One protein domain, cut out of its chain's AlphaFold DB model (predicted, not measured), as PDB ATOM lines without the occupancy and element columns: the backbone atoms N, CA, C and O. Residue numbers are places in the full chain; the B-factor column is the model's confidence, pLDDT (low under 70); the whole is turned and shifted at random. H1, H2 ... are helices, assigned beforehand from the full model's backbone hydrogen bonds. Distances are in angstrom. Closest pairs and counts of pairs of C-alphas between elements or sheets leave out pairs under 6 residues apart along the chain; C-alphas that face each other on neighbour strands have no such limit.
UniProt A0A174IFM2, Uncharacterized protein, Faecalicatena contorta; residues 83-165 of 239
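Overview. This is residues 83 to 165 of the 239 residues of an uncharacterized protein of Faecalicatena contorta (UniProt A0A174IFM2). Helix H2 forms the core of a compact ball of helices, with H3 and H5 packed on opposite sides of it and H1 packed on its first residues. H1 and H3 are side by side and run the same way, H2 crosses its three partners at steep tilts, and the short H4 sits at the rim between H3 and H5. The printed part has 83 residues with five named helices, H1 to H5 in chain order, and no named strand; the class is all helix. The whole is compact, with a radius of gyration of the C-alphas of 11.8 A, and rounded, with spans of 30 by 27 by 22 A.

Along the chain. H2 has residues 104 to 115 and measures 16.5 A from first to last C-alpha; C-alpha 104 is at (243.470, 152.904, 324.074). H1, residues 83 to 94, is 16.3 A long and begins with C-alpha 83 at (234.173, 156.992, 316.697). H3, residues 124 to 135, is also 16.3 A long. H5, residues 151 to 162, measures 15.6 A and ends with C-alpha 162 at (249.045, 153.371, 317.229). H4 has five residues, 141 to 145.

Arrangement. H2 is the hub and touches three helices. It touches H5, with the C-alphas of Ala 109 and Tyr 154 closest at 4.9 A, at a steep tilt of 47 degrees, opposite ways. With residues 104 to 108 alone H2 touches H1; the closest C-alphas, of Ala 88 and Trp 104, are 4.7 A apart. H1 and H2 form a helical hairpin, opposite ways at a tilt of 37 degrees, only just steep. With residues 107 to 111 H2 touches residues 126 to 131 of H3, at a steep tilt of 55 degrees, opposite ways; the C-alphas of Leu 107 and Met 127 are closest at 7.3 A. H1 and H3 touch at a shallow tilt of 24 degrees, the same way, with the C-alphas of Ala 84 and Glu 124 closest at 7.2 A. H4 is close to H2 but not clearly touching, with the C-alphas of Tyr 110 and Thr 145 closest at 6.9 A. H5 is apart from H1 and from H3. In H1, H2, H3 and H4 every O i to N i+4 pair is within hydrogen-bond range; in H5, 7 of 8 are.

Size, cuts and confidence. The two C-alphas farthest apart are those of Asp 99 and Thr 120, at 32.5 A. The printed part has no cut. The links from H3 to H4 and from H4 to H5 are tight, and those from H1 to H2 and from H2 to H3 are short. The mean pLDDT of the printed part is 91.7, and no printed residue is under 70.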
ATOM      1  N   GLU A  83     234.907 157.042 315.430       94.38
ATOM      2  CA  GLU A  83     234.173 156.992 316.697       94.38
ATOM      3  C   GLU A  83     234.855 156.078 317.720       94.38
ATOM      4  O   GLU A  83     235.022 156.474 318.875       94.38
ATOM      5  N   ALA A  84     235.312 154.895 317.293       94.81
ATOM      6  CA  ALA A  84     236.053 153.973 318.147       94.81
ATOM      7  C   ALA A  84     237.408 154.560 318.570       94.81
ATOM      8  O   ALA A  84     237.743 154.541 319.753       94.81
ATOM      9  N   LEU A  85     238.165 155.138 317.630       95.00
ATOM     10  CA  LEU A  85     239.447 155.785 317.930       95.00
ATOM     11  C   LEU A  85     239.286 156.931 318.927       95.00
ATOM     12  O   LEU A  85     240.023 157.004 319.906       95.00
ATOM     13  N   ASN A  86     238.315 157.814 318.687       94.81
ATOM     14  CA  ASN A  86     238.068 158.967 319.538       94.81
ATOM     15  C   ASN A  86     237.644 158.530 320.942       94.81
ATOM     16  O   ASN A  86     238.165 159.057 321.919       94.81
ATOM     17  N   ARG A  87     236.748 157.543 321.058       95.50
ATOM     18  CA  ARG A  87     236.278 157.078 322.365       95.50
ATOM     19  C   ARG A  87     237.382 156.381 323.163       95.50
ATOM     20  O   ARG A  87     237.534 156.686 324.344       95.50
ATOM     21  N   ALA A  88     238.175 155.520 322.524       95.81
ATOM     22  CA  ALA A  88     239.312 154.862 323.168       95.81
ATOM     23  C   ALA A  88     240.372 155.883 323.612       95.81
ATOM     24  O   ALA A  88     240.863 155.810 324.733       95.81
ATOM     25  N   TYR A  89     240.666 156.874 322.763       95.50
ATOM     26  CA  TYR A  89     241.558 157.983 323.098       95.50
ATOM     27  C   TYR A  89     241.064 158.789 324.304       95.50
ATOM     28  O   TYR A  89     241.847 159.118 325.190       95.50
ATOM     29  N   THR A  90     239.766 159.104 324.354       95.38
ATOM     30  CA  THR A  90     239.171 159.820 325.485       95.38
ATOM     31  C   THR A  90     239.368 159.048 326.785       95.38
ATOM     32  O   THR A  90     239.827 159.642 327.753       95.38
ATOM     33  N   TYR A  91     239.107 157.736 326.796       95.31
ATOM     34  CA  TYR A  91     239.329 156.914 327.988       95.31
ATOM     35  C   TYR A  91     240.792 156.899 328.437       95.31
ATOM     36  O   TYR A  91     241.061 157.035 329.624       95.31
ATOM     37  N   ASP A  92     241.739 156.783 327.512       95.62
ATOM     38  CA  ASP A  92     243.171 156.770 327.830       95.62
ATOM     39  C   ASP A  92     243.626 158.088 328.472       95.62
ATOM     40  O   ASP A  92     244.277 158.090 329.515       95.62
ATOM     41  N   VAL A  93     243.181 159.227 327.935       94.81
ATOM     42  CA  VAL A  93     243.504 160.541 328.509       94.81
ATOM     43  C   VAL A  93     242.780 160.802 329.829       94.81
ATOM     44  O   VAL A  93     243.376 161.387 330.728       94.81
ATOM     45  N   GLU A  94     241.513 160.404 329.958       94.50
ATOM     46  CA  GLU A  94     240.718 160.626 331.177       94.50
ATOM     47  C   GLU A  94     241.174 159.755 332.347       94.50
ATOM     48  O   GLU A  94     241.026 160.157 333.494       94.50
ATOM     49  N   THR A  95     241.728 158.579 332.062       93.06
ATOM     50  CA  THR A  95     242.204 157.629 333.081       93.06
ATOM     51  C   THR A  95     243.701 157.760 333.351       93.06
ATOM     52  O   THR A  95     244.292 156.955 334.066       93.06
ATOM     53  N   TYR A  96     244.355 158.749 332.745       89.69
ATOM     54  CA  TYR A  96     245.747 159.056 333.027       89.69
ATOM     55  C   TYR A  96     245.872 159.643 334.443       89.69
ATOM     56  O   TYR A  96     245.155 160.577 334.783       89.69
ATOM     57  N   GLU A  97     246.788 159.092 335.249       88.75
ATOM     58  CA  GLU A  97     246.982 159.377 336.691       88.75
ATOM     59  C   GLU A  97     245.895 158.842 337.646       88.75
ATOM     60  O   GLU A  97     246.031 159.004 338.859       88.75
ATOM     61  N   GLU A  98     244.876 158.148 337.138       90.50
ATOM     62  CA  GLU A  98     243.910 157.421 337.969       90.50
ATOM     63  C   GLU A  98     244.479 156.069 338.446       90.50
ATOM     64  O   GLU A  98     245.474 155.567 337.915       90.50
ATOM     65  N   ASP A  99     243.827 155.448 339.438       86.69
ATOM     66  CA  ASP A  99     244.248 154.148 339.996       86.69
ATOM     67  C   ASP A  99     244.303 153.036 338.929       86.69
ATOM     68  O   ASP A  99     245.146 152.138 338.993       86.69
ATOM     69  N   VAL A 100     243.408 153.106 337.936       89.12
ATOM     70  CA  VAL A 100     243.353 152.194 336.790       89.12
ATOM     71  C   VAL A 100     243.427 153.004 335.501       89.12
ATOM     72  O   VAL A 100     242.478 153.698 335.139       89.12
ATOM     73  N   HIS A 101     244.541 152.870 334.783       91.81
ATOM     74  CA  HIS A 101     244.752 153.506 333.485       91.81
ATOM     75  C   HIS A 101     244.358 152.568 332.338       91.81
ATOM     76  O   HIS A 101     244.834 151.432 332.262       91.81
ATOM     77  N   LEU A 102     243.517 153.050 331.423       92.88
ATOM     78  CA  LEU A 102     243.056 152.287 330.267       92.88
ATOM     79  C   LEU A 102     243.863 152.636 329.019       92.88
ATOM     80  O   LEU A 102     243.702 153.712 328.452       92.88
ATOM     81  N   ASN A 103     244.660 151.694 328.519       93.19
ATOM     82  CA  ASN A 103     245.364 151.897 327.258       93.19
ATOM     83  C   ASN A 103     244.395 151.813 326.065       93.19
ATOM     84  O   ASN A 103     243.727 150.795 325.847       93.19
ATOM     85  N   TRP A 104     244.363 152.854 325.233       95.12
ATOM     86  CA  TRP A 104     243.470 152.904 324.074       95.12
ATOM     87  C   TRP A 104     243.709 151.775 323.057       95.12
ATOM     88  O   TRP A 104     242.750 151.273 322.470       95.12
ATOM     89  N   VAL A 105     244.955 151.326 322.854       95.25
ATOM     90  CA  VAL A 105     245.282 150.248 321.904       95.25
ATOM     91  C   VAL A 105     244.750 148.912 322.404       95.25
ATOM     92  O   VAL A 105     244.272 148.109 321.607       95.25
ATOM     93  N   GLU A 106     244.785 148.672 323.714       94.12
ATOM     94  CA  GLU A 106     244.256 147.442 324.309       94.12
ATOM     95  C   GLU A 106     242.735 147.366 324.184       94.12
ATOM     96  O   GLU A 106     242.211 146.329 323.773       94.12
ATOM     97  N   LEU A 107     242.036 148.479 324.432       94.25
ATOM     98  CA  LEU A 107     240.589 148.579 324.218       94.25
ATOM     99  C   LEU A 107     240.215 148.326 322.751       94.25
ATOM    100  O   LEU A 107     239.281 147.577 322.454       94.25
ATOM    101  N   LEU A 108     240.963 148.917 321.816       94.88
ATOM    102  CA  LEU A 108     240.745 148.711 320.384       94.88
ATOM    103  C   LEU A 108     241.061 147.276 319.958       94.88
ATOM    104  O   LEU A 108     240.327 146.713 319.150       94.88
ATOM    105  N   ALA A 109     242.107 146.660 320.507       94.81
ATOM    106  CA  ALA A 109     242.461 145.272 320.227       94.81
ATOM    107  C   ALA A 109     241.407 144.290 320.759       94.81
ATOM    108  O   ALA A 109     241.065 143.333 320.065       94.81
ATOM    109  N   TYR A 110     240.841 144.555 321.939       94.75
ATOM    110  CA  TYR A 110     239.725 143.791 322.497       94.75
ATOM    111  C   TYR A 110     238.493 143.852 321.585       94.75
ATOM    112  O   TYR A 110     237.928 142.819 321.220       94.75
ATOM    113  N   LEU A 111     238.107 145.049 321.132       93.62
ATOM    114  CA  LEU A 111     236.993 145.202 320.192       93.62
ATOM    115  C   LEU A 111     237.302 144.595 318.819       93.62
ATOM    116  O   LEU A 111     236.435 143.961 318.221       93.62
ATOM    117  N   GLY A 112     238.542 144.720 318.347       92.44
ATOM    118  CA  GLY A 112     239.018 144.063 317.133       92.44
ATOM    119  C   GLY A 112     238.865 142.546 317.222       92.44
ATOM    120  O   GLY A 112     238.299 141.936 316.318       92.44
ATOM    121  N   ALA A 113     239.256 141.939 318.344       92.50
ATOM    122  CA  ALA A 113     239.074 140.510 318.585       92.50
ATOM    123  C   ALA A 113     237.590 140.115 318.680       92.50
ATOM    124  O   ALA A 113     237.196 139.094 318.115       92.50
ATOM    125  N   LYS A 114     236.753 140.941 319.321       92.00
ATOM    126  CA  LYS A 114     235.304 140.717 319.455       92.00
ATOM    127  C   LYS A 114     234.562 140.783 318.117       92.00
ATOM    128  O   LYS A 114     233.644 139.996 317.888       92.00
ATOM    129  N   TYR A 115     234.938 141.707 317.233       91.50
ATOM    130  CA  TYR A 115     234.286 141.893 315.933       91.50
ATOM    131  C   TYR A 115     234.984 141.168 314.775       91.50
ATOM    132  O   TYR A 115     234.472 141.180 313.658       91.50
ATOM    133  N   GLY A 116     236.139 140.542 315.013       87.81
ATOM    134  CA  GLY A 116     236.958 139.943 313.954       87.81
ATOM    135  C   GLY A 116     237.603 140.983 313.032       87.81
ATOM    136  O   GLY A 116     237.814 140.717 311.853       87.81
ATOM    137  N   GLY A 117     237.898 142.177 313.552       85.94
ATOM    138  CA  GLY A 117     238.504 143.289 312.814       85.94
ATOM    139  C   GLY A 117     237.520 144.133 311.997       85.94
ATOM    140  O   GLY A 117     237.936 145.124 311.403       85.94
ATOM    141  N   ASP A 118     236.229 143.789 311.989       90.00
ATOM    142  CA  ASP A 118     235.194 144.544 311.279       90.00
ATOM    143  C   ASP A 118     234.527 145.598 312.181       90.00
ATOM    144  O   ASP A 118     233.562 145.332 312.901       90.00
ATOM    145  N   PHE A 119     235.030 146.832 312.116       91.00
ATOM    146  CA  PHE A 119     234.494 147.967 312.875       91.00
ATOM    147  C   PHE A 119     233.254 148.613 312.243       91.00
ATOM    148  O   PHE A 119     232.711 149.555 312.817       91.00
ATOM    149  N   THR A 120     232.728 148.103 311.122       89.88
ATOM    150  CA  THR A 120     231.420 148.569 310.616       89.88
ATOM    151  C   THR A 120     230.285 148.248 311.592       89.88
ATOM    152  O   THR A 120     229.257 148.921 311.612       89.88
ATOM    153  N   ARG A 121     230.498 147.243 312.446       87.62
ATOM    154  CA  ARG A 121     229.580 146.796 313.497       87.62
ATOM    155  C   ARG A 121     229.848 147.452 314.851       87.62
ATOM    156  O   ARG A 121     229.271 147.021 315.848       87.62
ATOM    157  N   TYR A 122     230.736 148.447 314.890       92.00
ATOM    158  CA  TYR A 122     231.117 149.124 316.120       92.00
ATOM    159  C   TYR A 122     229.892 149.679 316.853       92.00
ATOM    160  O   TYR A 122     229.027 150.329 316.266       92.00
ATOM    161  N   SER A 123     229.845 149.432 318.162       92.00
ATOM    162  CA  SER A 123     228.878 150.038 319.065       92.00
ATOM    163  C   SER A 123     229.614 150.656 320.243       92.00
ATOM    164  O   SER A 123     230.356 149.969 320.942       92.00
ATOM    165  N   GLU A 124     229.355 151.935 320.516       92.44
ATOM    166  CA  GLU A 124     229.935 152.631 321.671       92.44
ATOM    167  C   GLU A 124     229.638 151.905 322.991       92.44
ATOM    168  O   GLU A 124     230.490 151.836 323.871       92.44
ATOM    169  N   ARG A 125     228.457 151.282 323.103       93.75
ATOM    170  CA  ARG A 125     228.063 150.511 324.285       93.75
ATOM    171  C   ARG A 125     229.052 149.390 324.601       93.75
ATOM    172  O   ARG A 125     229.375 149.196 325.764       93.75
ATOM    173  N   ASP A 126     229.552 148.684 323.589       93.62
ATOM    174  CA  ASP A 126     230.499 147.585 323.798       93.62
ATOM    175  C   ASP A 126     231.845 148.084 324.342       93.62
ATOM    176  O   ASP A 126     232.488 147.374 325.116       93.62
ATOM    177  N   MET A 127     232.265 149.293 323.950       93.75
ATOM    178  CA  MET A 127     233.467 149.927 324.491       93.75
ATOM    179  C   MET A 127     233.242 150.388 325.930       93.75
ATOM    180  O   MET A 127     234.074 150.113 326.788       93.75
ATOM    181  N   THR A 128     232.115 151.048 326.197       94.31
ATOM    182  CA  THR A 128     231.764 151.524 327.540       94.31
ATOM    183  C   THR A 128     231.645 150.367 328.527       94.31
ATOM    184  O   THR A 128     232.246 150.421 329.591       94.31
ATOM    185  N   GLU A 129     230.966 149.279 328.152       93.81
ATOM    186  CA  GLU A 129     230.846 148.079 328.991       93.81
ATOM    187  C   GLU A 129     232.210 147.436 329.291       93.81
ATOM    188  O   GLU A 129     232.411 146.891 330.376       93.81
ATOM    189  N   ALA A 130     233.150 147.469 328.341       92.88
ATOM    190  CA  ALA A 130     234.507 146.976 328.566       92.88
ATOM    191  C   ALA A 130     235.296 147.908 329.496       92.88
ATOM    192  O   ALA A 130     235.918 147.439 330.445       92.88
ATOM    193  N   ALA A 131     235.229 149.221 329.260       93.25
ATOM    194  CA  ALA A 131     235.908 150.222 330.073       93.25
ATOM    195  C   ALA A 131     235.403 150.221 331.523       93.25
ATOM    196  O   ALA A 131     236.212 150.236 332.442       93.25
ATOM    197  N   GLU A 132     234.089 150.141 331.746       93.50
ATOM    198  CA  GLU A 132     233.493 150.110 333.089       93.50
ATOM    199  C   GLU A 132     233.959 148.900 333.908       93.50
ATOM    200  O   GLU A 132     234.301 149.061 335.075       93.50
ATOM    201  N   LYS A 133     234.035 147.708 333.298       91.94
ATOM    202  CA  LYS A 133     234.528 146.488 333.969       91.94
ATOM    203  C   LYS A 133     235.993 146.579 334.376       91.94
ATOM    204  O   LYS A 133     236.382 146.043 335.409       91.94
ATOM    205  N   LEU A 134     236.804 147.228 333.543       91.94
ATOM    206  CA  LEU A 134     238.220 147.437 333.825       91.94
ATOM    207  C   LEU A 134     238.391 148.499 334.919       91.94
ATOM    208  O   LEU A 134     239.157 148.297 335.854       91.94
ATOM    209  N   LEU A 135     237.624 149.592 334.851       91.06
ATOM    210  CA  LEU A 135     237.661 150.678 335.836       91.06
ATOM    211  C   LEU A 135     237.131 150.270 337.209       91.06
ATOM    212  O   LEU A 135     237.628 150.769 338.215       91.06
ATOM    213  N   SER A 136     236.150 149.366 337.282       88.19
ATOM    214  CA  SER A 136     235.675 148.847 338.568       88.19
ATOM    215  C   SER A 136     236.693 147.929 339.256       88.19
ATOM    216  O   SER A 136     236.516 147.598 340.429       88.19
ATOM    217  N   GLY A 137     237.760 147.529 338.552       84.25
ATOM    218  CA  GLY A 137     238.774 146.601 339.049       84.25
ATOM    219  C   GLY A 137     238.250 145.176 339.245       84.25
ATOM    220  O   GLY A 137     238.914 144.367 339.887       84.25
ATOM    221  N   GLU A 138     237.056 144.867 338.724       78.81
ATOM    222  CA  GLU A 138     236.429 143.546 338.841       78.81
ATOM    223  C   GLU A 138     237.144 142.482 338.006       78.81
ATOM    224  O   GLU A 138     237.121 141.309 338.375       78.81
ATOM    225  N   VAL A 139     237.731 142.883 336.876       84.88
ATOM    226  CA  VAL A 139     238.345 141.988 335.889       84.88
ATOM    227  C   VAL A 139     239.584 142.664 335.310       84.88
ATOM    228  O   VAL A 139     239.537 143.850 334.977       84.88
ATOM    229  N   THR A 140     240.687 141.928 335.157       88.50
ATOM    230  CA  THR A 140     241.880 142.455 334.470       88.50
ATOM    231  C   THR A 140     241.773 142.297 332.950       88.50
ATOM    232  O   THR A 140     240.971 141.513 332.439       88.50
ATOM    233  N   MET A 141     242.598 143.022 332.188       88.25
ATOM    234  CA  MET A 141     242.617 142.889 330.724       88.25
ATOM    235  C   MET A 141     242.953 141.454 330.289       88.25
ATOM    236  O   MET A 141     242.398 140.949 329.312       88.25
ATOM    237  N   GLU A 142     243.823 140.768 331.030       87.62
ATOM    238  CA  GLU A 142     244.209 139.379 330.775       87.62
ATOM    239  C   GLU A 142     243.033 138.422 330.972       87.62
ATOM    240  O   GLU A 142     242.830 137.526 330.157       87.62
ATOM    241  N   GLU A 143     242.235 138.616 332.021       89.12
ATOM    242  CA  GLU A 143     241.044 137.806 332.285       89.12
ATOM    243  C   GLU A 143     239.942 138.067 331.254       89.12
ATOM    244  O   GLU A 143     239.298 137.128 330.786       89.12
ATOM    245  N   LEU A 144     239.765 139.329 330.851       88.25
ATOM    246  CA  LEU A 144     238.779 139.741 329.851       88.25
ATOM    247  C   LEU A 144     239.095 139.198 328.447       88.25
ATOM    248  O   LEU A 144     238.192 139.048 327.626       88.25
ATOM    249  N   THR A 145     240.371 138.935 328.162       90.19
ATOM    250  CA  THR A 145     240.858 138.493 326.844       90.19
ATOM    251  C   THR A 145     241.317 137.035 326.826       90.19
ATOM    252  O   THR A 145     241.737 136.542 325.778       90.19
ATOM    253  N   ALA A 146     241.213 136.317 327.947       89.00
ATOM    254  CA  ALA A 146     241.706 134.947 328.091       89.00
ATOM    255  C   ALA A 146     241.046 133.955 327.119       89.00
ATOM    256  O   ALA A 146     241.689 133.015 326.649       89.00
ATOM    257  N   ASP A 147     239.768 134.158 326.802       89.19
ATOM    258  CA  ASP A 147     239.004 133.355 325.847       89.19
ATOM    259  C   ASP A 147     239.170 133.831 324.389       89.19
ATOM    260  O   ASP A 147     238.773 133.138 323.447       89.19
ATOM    261  N   MET A 148     239.815 134.981 324.171       91.25
ATOM    262  CA  MET A 148     239.984 135.595 322.858       91.25
ATOM    263  C   MET A 148     241.282 135.153 322.176       91.25
ATOM    264  O   MET A 148     242.325 135.798 322.272       91.25
ATOM    265  N   GLN A 149     241.192 134.096 321.365       88.31
ATOM    266  CA  GLN A 149     242.330 133.538 320.619       88.31
ATOM    267  C   GLN A 149     243.117 134.576 319.786       88.31
ATOM    268  O   GLN A 149     244.328 134.440 319.612       88.31
ATOM    269  N   TYR A 150     242.444 135.603 319.253       89.94
ATOM    270  CA  TYR A 150     243.046 136.589 318.347       89.94
ATOM    271  C   TYR A 150     243.417 137.916 319.016       89.94
ATOM    272  O   TYR A 150     243.939 138.796 318.334       89.94
ATOM    273  N   TYR A 151     243.205 138.078 320.326       93.25
ATOM    274  CA  TYR A 151     243.505 139.339 321.010       93.25
ATOM    275  C   TYR A 151     244.970 139.757 320.846       93.25
ATOM    276  O   TYR A 151     245.244 140.858 320.374       93.25
ATOM    277  N   GLY A 152     245.913 138.851 321.134       92.81
ATOM    278  CA  GLY A 152     247.345 139.145 321.006       92.81
ATOM    279  C   GLY A 152     247.746 139.557 319.585       92.81
ATOM    280  O   GLY A 152     248.586 140.432 319.406       92.81
ATOM    281  N   TYR A 153     247.082 138.992 318.575       91.81
ATOM    282  CA  TYR A 153     247.302 139.356 317.180       91.81
ATOM    283  C   TYR A 153     246.839 140.789 316.869       91.81
ATOM    284  O   TYR A 153     247.593 141.552 316.265       91.81
ATOM    285  N   TYR A 154     245.642 141.186 317.314       93.38
ATOM    286  CA  TYR A 154     245.171 142.566 317.143       93.38
ATOM    287  C   TYR A 154     245.964 143.557 317.994       93.38
ATOM    288  O   TYR A 154     246.235 144.661 317.529       93.38
ATOM    289  N   ARG A 155     246.397 143.172 319.201       94.50
ATOM    290  CA  ARG A 155     247.226 144.026 320.063       94.50
ATOM    291  C   ARG A 155     248.571 144.342 319.423       94.50
ATOM    292  O   ARG A 155     249.006 145.492 319.482       94.50
ATOM    293  N   GLU A 156     249.204 143.349 318.804       92.56
ATOM    294  CA  GLU A 156     250.446 143.527 318.051       92.56
ATOM    295  C   GLU A 156     250.215 144.393 316.805       92.56
ATOM    296  O   GLU A 156     250.919 145.381 316.591       92.56
ATOM    297  N   ALA A 157     249.193 144.069 316.006       91.81
ATOM    298  CA  ALA A 157     248.930 144.766 314.752       91.81
ATOM    299  C   ALA A 157     248.523 146.233 314.959       91.81
ATOM    300  O   ALA A 157     249.030 147.120 314.273       91.81
ATOM    301  N   TYR A 158     247.629 146.509 315.911       93.56
ATOM    302  CA  TYR A 158     247.207 147.875 316.230       93.56
ATOM    303  C   TYR A 158     248.297 148.627 316.978       93.56
ATOM    304  O   TYR A 158     248.490 149.812 316.720       93.56
ATOM    305  N   GLY A 159     249.073 147.936 317.817       92.19
ATOM    306  CA  GLY A 159     250.251 148.500 318.462       92.19
ATOM    307  C   GLY A 159     251.273 149.023 317.461       92.19
ATOM    308  O   GLY A 159     251.715 150.160 317.569       92.19
ATOM    309  N   ALA A 160     251.559 148.268 316.398       90.31
ATOM    310  CA  ALA A 160     252.484 148.704 315.351       90.31
ATOM    311  C   ALA A 160     252.085 150.033 314.672       90.31
ATOM    312  O   ALA A 160     252.952 150.737 314.150       90.31
ATOM    313  N   VAL A 161     250.792 150.373 314.666       88.44
ATOM    314  CA  VAL A 161     250.267 151.605 314.061       88.44
ATOM    315  C   VAL A 161     250.109 152.719 315.095       88.44
ATOM    316  O   VAL A 161     250.458 153.861 314.811       88.44
ATOM    317  N   LEU A 162     249.557 152.400 316.265       92.12
ATOM    318  CA  LEU A 162     249.045 153.371 317.229       92.12
ATOM    319  C   LEU A 162     249.941 153.553 318.460       92.12
ATOM    320  O   LEU A 162     249.872 154.606 319.104       92.12
ATOM    321  N   ASP A 163     250.787 152.576 318.806       90.81
ATOM    322  CA  ASP A 163     251.639 152.697 319.990       90.81
ATOM    323  C   ASP A 163     252.561 153.921 319.857       90.81
ATOM    324  O   ASP A 163     253.155 154.207 318.816       90.81
ATOM    325  N   GLY A 164     252.654 154.689 320.942       88.12
ATOM    326  CA  GLY A 164     253.459 155.908 321.001       88.12
ATOM    327  C   GLY A 164     252.823 157.152 320.369       88.12
ATOM    328  O   GLY A 164     253.412 158.231 320.478       88.12
ATOM    329  N   MET A 165     251.633 157.057 319.764       90.88
ATOM    330  CA  MET A 165     250.888 158.241 319.308       90.88
ATOM    331  C   MET A 165     250.270 159.032 320.465       90.88
ATOM    332  O   MET A 165     250.173 160.257 320.374       90.88
TER     333      MET A 165